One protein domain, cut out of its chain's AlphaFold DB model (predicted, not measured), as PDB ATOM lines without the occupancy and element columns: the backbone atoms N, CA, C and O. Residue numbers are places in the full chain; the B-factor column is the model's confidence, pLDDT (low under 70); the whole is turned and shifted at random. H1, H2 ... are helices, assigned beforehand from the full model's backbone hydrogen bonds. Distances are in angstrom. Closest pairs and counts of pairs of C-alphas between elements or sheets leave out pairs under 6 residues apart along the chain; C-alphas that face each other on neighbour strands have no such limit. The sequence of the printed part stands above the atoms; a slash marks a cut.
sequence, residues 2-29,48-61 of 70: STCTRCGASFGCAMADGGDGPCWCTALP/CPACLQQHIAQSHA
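AT A GLANCE: This is residues 2 to 29 and 48 to 61 of the 70 residues of an uncharacterized protein of Oxalobacteraceae bacterium (UniProt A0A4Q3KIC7). A folded-back start, residues 2 to 13, leads through two single-turn helices, H1 and H2; past a cut, the longer H3 reaches one end of the longest axis. The printed part has 42 residues, with three named helices and no named strand, the class all helix. It is only just loose, close to compact, with a radius of gyration of the C-alphas of 11.0 A, and spans 34 by 23 by 10 A.

HOW THE PARTS SIT: Residues 2 to 3 pair with residues 10 to 11, antiparallel. H1, residues 14 to 17, and H2, residues 24 to 27, are only just apart, their closest C-alphas 8.2 A apart. H2 and H3, residues 49 to 61, are close but not clearly touching; their closest C-alphas, Trp 24 and Pro 49, are 7.0 A apart. H1 and H3 are apart. In H3 every O i to N i+4 pair is within hydrogen-bond range; H1 and H2 are too short for one.

IN THESE COORDINATES: H1, 5.1 A long, begins at C-alpha 14 (21.564, 51.560, -18.859). H2 is 5.3 A long. H3, 18.1 A, ends at C-alpha 61 (40.092, 33.535, -6.467).

THE WHOLE: Residues 30 to 47 are not printed; C-alphas 29 and 48 are 15.9 A apart. Residues 15 to 22, 28 to 29 and 60 to 61 have pLDDT under 70.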
ATOM      1  N   SER A   2      15.916  45.271 -17.440       73.88
ATOM      2  CA  SER A   2      16.583  44.047 -17.906       73.88
ATOM      3  C   SER A   2      16.435  42.911 -16.895       73.88
ATOM      4  O   SER A   2      16.405  43.149 -15.688       73.88
ATOM      5  N   THR A   3      16.354  41.668 -17.367       77.69
ATOM      6  CA  THR A   3      16.191  40.485 -16.505       77.69
ATOM      7  C   THR A   3      17.463  39.656 -16.491       77.69
ATOM      8  O   THR A   3      18.015  39.331 -17.541       77.69
ATOM      9  N   CYS A   4      17.950  39.321 -15.295       81.62
ATOM     10  CA  CYS A   4      19.200  38.592 -15.129       81.62
ATOM     11  C   CYS A   4      19.032  37.160 -15.630       81.62
ATOM     12  O   CYS A   4      18.239  36.409 -15.069       81.62
ATOM     13  N   THR A   5      19.819  36.738 -16.618       76.56
ATOM     14  CA  THR A   5      19.744  35.358 -17.133       76.56
ATOM     15  C   THR A   5      20.240  34.308 -16.134       76.56
ATOM     16  O   THR A   5      19.961  33.126 -16.303       76.56
ATOM     17  N   ARG A   6      20.939  34.724 -15.067       77.62
ATOM     18  CA  ARG A   6      21.443  33.835 -14.008       77.62
ATOM     19  C   ARG A   6      20.458  33.632 -12.856       77.62
ATOM     20  O   ARG A   6      20.340  32.520 -12.359       77.62
ATOM     21  N   CYS A   7      19.790  34.691 -12.396       84.75
ATOM     22  CA  CYS A   7      18.913  34.631 -11.217       84.75
ATOM     23  C   CYS A   7      17.471  35.093 -11.459       84.75
ATOM     24  O   CYS A   7      16.669  35.055 -10.535       84.75
ATOM     25  N   GLY A   8      17.135  35.576 -12.657       83.19
ATOM     26  CA  GLY A   8      15.805  36.102 -12.981       83.19
ATOM     27  C   GLY A   8      15.478  37.458 -12.348       83.19
ATOM     28  O   GLY A   8      14.385  37.974 -12.559       83.19
ATOM     29  N   ALA A   9      16.395  38.061 -11.585       81.94
ATOM     30  CA  ALA A   9      16.158  39.359 -10.963       81.94
ATOM     31  C   ALA A   9      16.088  40.477 -12.010       81.94
ATOM     32  O   ALA A   9      16.901  40.518 -12.937       81.94
ATOM     33  N   SER A  10      15.159  41.412 -11.821       80.56
ATOM     34  CA  SER A  10      15.101  42.652 -12.591       80.56
ATOM     35  C   SER A  10      16.224  43.589 -12.151       80.56
ATOM     36  O   SER A  10      16.418  43.824 -10.960       80.56
ATOM     37  N   PHE A  11      16.971  44.129 -13.103       78.75
ATOM     38  CA  PHE A  11      18.037  45.088 -12.849       78.75
ATOM     39  C   PHE A  11      18.102  46.140 -13.958       78.75
ATOM     40  O   PHE A  11      17.557  45.963 -15.049       78.75
ATOM     41  N   GLY A  12      18.782  47.243 -13.648       71.31
ATOM     42  CA  GLY A  12      19.062  48.311 -14.597       71.31
ATOM     43  C   GLY A  12      20.312  48.012 -15.423       71.31
ATOM     44  O   GLY A  12      21.416  47.962 -14.879       71.31
ATOM     45  N   CYS A  13      20.159  47.836 -16.728       73.56
ATOM     46  CA  CYS A  13      21.234  47.925 -17.707       73.56
ATOM     47  C   CYS A  13      21.010  49.212 -18.493       73.56
ATOM     48  O   CYS A  13      20.135  49.252 -19.346       73.56
ATOM     49  N   ALA A  14      21.781  50.263 -18.224       70.12
ATOM     50  CA  ALA A  14      21.564  51.560 -18.859       70.12
ATOM     51  C   ALA A  14      21.572  51.492 -20.404       70.12
ATOM     52  O   ALA A  14      20.744  52.134 -21.040       70.12
ATOM     53  N   MET A  15      22.384  50.609 -21.004       67.19
ATOM     54  CA  MET A  15      22.366  50.344 -22.452       67.19
ATOM     55  C   MET A  15      21.075  49.673 -22.950       67.19
ATOM     56  O   MET A  15      20.607  50.010 -24.030       67.19
ATOM     57  N   ALA A  16      20.500  48.723 -22.206       67.88
ATOM     58  CA  ALA A  16      19.282  48.015 -22.628       67.88
ATOM     59  C   ALA A  16      17.991  48.723 -22.182       67.88
ATOM     60  O   ALA A  16      16.938  48.543 -22.784       67.88
ATOM     61  N   ASP A  17      18.077  49.539 -21.134       68.12
ATOM     62  CA  ASP A  17      16.968  50.291 -20.554       68.12
ATOM     63  C   ASP A  17      16.883  51.730 -21.081       68.12
ATOM     64  O   ASP A  17      15.933  52.433 -20.746       68.12
ATOM     65  N   GLY A  18      17.850  52.169 -21.897       64.19
ATOM     66  CA  GLY A  18      17.906  53.529 -22.440       64.19
ATOM     67  C   GLY A  18      18.194  54.597 -21.382       64.19
ATOM     68  O   GLY A  18      17.705  55.715 -21.495       64.19
ATOM     69  N   GLY A  19      18.934  54.247 -20.328       63.59
ATOM     70  CA  GLY A  19      19.343  55.188 -19.288       63.59
ATOM     71  C   GLY A  19      20.636  55.923 -19.652       63.59
ATOM     72  O   GLY A  19      21.555  55.320 -20.193       63.59
ATOM     73  N   ASP A  20      20.748  57.194 -19.263       57.16
ATOM     74  CA  ASP A  20      21.934  58.057 -19.453       57.16
ATOM     75  C   ASP A  20      23.193  57.641 -18.653       57.16
ATOM     76  O   ASP A  20      24.195  58.354 -18.621       57.16
ATOM     77  N   GLY A  21      23.164  56.498 -17.964       63.94
ATOM     78  CA  GLY A  21      24.282  56.013 -17.153       63.94
ATOM     79  C   GLY A  21      25.207  55.051 -17.907       63.94
ATOM     80  O   GLY A  21      24.774  54.358 -18.826       63.94
ATOM     81  N   PRO A  22      26.480  54.909 -17.503       64.44
ATOM     82  CA  PRO A  22      27.276  53.764 -17.922       64.44
ATOM     83  C   PRO A  22      26.670  52.476 -17.345       64.44
ATOM     84  O   PRO A  22      26.205  52.445 -16.201       64.44
ATOM     85  N   CYS A  23      26.685  51.381 -18.109       71.62
ATOM     86  CA  CYS A  23      26.356  50.080 -17.534       71.62
ATOM     87  C   CYS A  23      27.347  49.757 -16.418       71.62
ATOM     88  O   CYS A  23      28.547  49.910 -16.590       71.62
ATOM     89  N   TRP A  24      26.867  49.235 -15.294       75.06
ATOM     90  CA  TRP A  24      27.730  48.864 -14.168       75.06
ATOM     91  C   TRP A  24      28.849  47.876 -14.580       75.06
ATOM     92  O   TRP A  24      29.898  47.850 -13.947       75.06
ATOM     93  N   CYS A  25      28.674  47.120 -15.675       70.75
ATOM     94  CA  CYS A  25      29.716  46.275 -16.259       70.75
ATOM     95  C   CYS A  25      30.931  47.048 -16.804       70.75
ATOM     96  O   CYS A  25      32.029  46.505 -16.777       70.75
ATOM     97  N   THR A  26      30.780  48.301 -17.251       71.81
ATOM     98  CA  THR A  26      31.903  49.133 -17.722       71.81
ATOM     99  C   THR A  26      32.692  49.770 -16.581       71.81
ATOM    100  O   THR A  26      33.824  50.195 -16.787       71.81
ATOM    101  N   ALA A  27      32.125  49.814 -15.373       72.75
ATOM    102  CA  ALA A  27      32.817  50.276 -14.172       72.75
ATOM    103  C   ALA A  27      33.714  49.192 -13.543       72.75
ATOM    104  O   ALA A  27      34.379  49.448 -12.538       72.75
ATOM    105  N   LEU A  28      33.711  47.975 -14.092       68.69
ATOM    106  CA  LEU A  28      34.424  46.841 -13.522       68.69
ATOM    107  C   LEU A  28      35.785  46.606 -14.171       68.69
ATOM    108  O   LEU A  28      35.992  46.975 -15.328       68.69
ATOM    109  N   PRO A  29      36.725  45.973 -13.442       63.47
ATOM    110  CA  PRO A  29      38.059  45.748 -13.965       63.47
ATOM    111  C   PRO A  29      38.005  44.857 -15.217       63.47
ATOM    112  O   PRO A  29      37.266  43.869 -15.221       63.47
ATOM    113  N   CYS A  48      22.819  40.799 -13.385       81.12
ATOM    114  CA  CYS A  48      22.697  41.818 -12.345       81.12
ATOM    115  C   CYS A  48      24.043  42.035 -11.614       81.12
ATOM    116  O   CYS A  48      24.862  41.108 -11.563       81.12
ATOM    117  N   PRO A  49      24.262  43.207 -10.981       78.12
ATOM    118  CA  PRO A  49      25.518  43.526 -10.293       78.12
ATOM    119  C   PRO A  49      25.876  42.509  -9.204       78.12
ATOM    120  O   PRO A  49      27.032  42.113  -9.099       78.12
ATOM    121  N   ALA A  50      24.893  41.992  -8.460       83.12
ATOM    122  CA  ALA A  50      25.128  40.955  -7.454       83.12
ATOM    123  C   ALA A  50      25.670  39.654  -8.070       83.12
ATOM    124  O   ALA A  50      26.621  39.065  -7.559       83.12
ATOM    125  N   CYS A  51      25.089  39.203  -9.187       81.81
ATOM    126  CA  CYS A  51      25.531  37.983  -9.858       81.81
ATOM    127  C   CYS A  51      26.932  38.126 -10.430       81.81
ATOM    128  O   CYS A  51      27.730  37.196 -10.309       81.81
ATOM    129  N   LEU A  52      27.234  39.274 -11.029       77.38
ATOM    130  CA  LEU A  52      28.560  39.469 -11.576       77.38
ATOM    131  C   LEU A  52      29.584  39.670 -10.462       77.38
ATOM    132  O   LEU A  52      30.606  39.019 -10.518       77.38
ATOM    133  N   GLN A  53      29.315  40.426  -9.397       79.31
ATOM    134  CA  GLN A  53      30.258  40.584  -8.279       79.31
ATOM    135  C   GLN A  53      30.637  39.238  -7.634       79.31
ATOM    136  O   GLN A  53      31.799  39.019  -7.298       79.31
ATOM    137  N   GLN A  54      29.692  38.295  -7.554       82.44
ATOM    138  CA  GLN A  54      29.967  36.908  -7.161       82.44
ATOM    139  C   GLN A  54      30.848  36.163  -8.172       82.44
ATOM    140  O   GLN A  54      31.698  35.371  -7.771       82.44
ATOM    141  N   HIS A  55      30.652  36.392  -9.470       78.44
ATOM    142  CA  HIS A  55      31.509  35.838 -10.517       78.44
ATOM    143  C   HIS A  55      32.923  36.426 -10.455       78.44
ATOM    144  O   HIS A  55      33.879  35.669 -10.448       78.44
ATOM    145  N   ILE A  56      33.061  37.744 -10.291       77.06
ATOM    146  CA  ILE A  56      34.353  38.423 -10.118       77.06
ATOM    147  C   ILE A  56      35.084  37.865  -8.904       77.06
ATOM    148  O   ILE A  56      36.261  37.560  -9.010       77.06
ATOM    149  N   ALA A  57      34.401  37.701  -7.766       79.38
ATOM    150  CA  ALA A  57      35.001  37.117  -6.568       79.38
ATOM    151  C   ALA A  57      35.544  35.700  -6.831       79.38
ATOM    152  O   ALA A  57      36.628  35.360  -6.364       79.38
ATOM    153  N   GLN A  58      34.832  34.898  -7.628       74.44
ATOM    154  CA  GLN A  58      35.290  33.573  -8.053       74.44
ATOM    155  C   GLN A  58      36.462  33.651  -9.044       74.44
ATOM    156  O   GLN A  58      37.441  32.936  -8.873       74.44
ATOM    157  N   SER A  59      36.416  34.541 -10.038       70.44
ATOM    158  CA  SER A  59      37.497  34.739 -11.015       70.44
ATOM    159  C   SER A  59      38.773  35.283 -10.373       70.44
ATOM    160  O   SER A  59      39.863  34.880 -10.752       70.44
ATOM    161  N   HIS A  60      38.653  36.167  -9.380       66.56
ATOM    162  CA  HIS A  60      39.793  36.694  -8.627       66.56
ATOM    163  C   HIS A  60      40.415  35.619  -7.728       66.56
ATOM    164  O   HIS A  60      41.629  35.590  -7.556       66.56
ATOM    165  N   ALA A  61      39.598  34.710  -7.181       60.34
ATOM    166  CA  ALA A  61      40.092  33.535  -6.467       60.34
ATOM    167  C   ALA A  61      40.777  32.526  -7.413       60.34
ATOM    168  O   ALA A  61      41.704  31.831  -7.004       60.34
TER     169      ALA A  61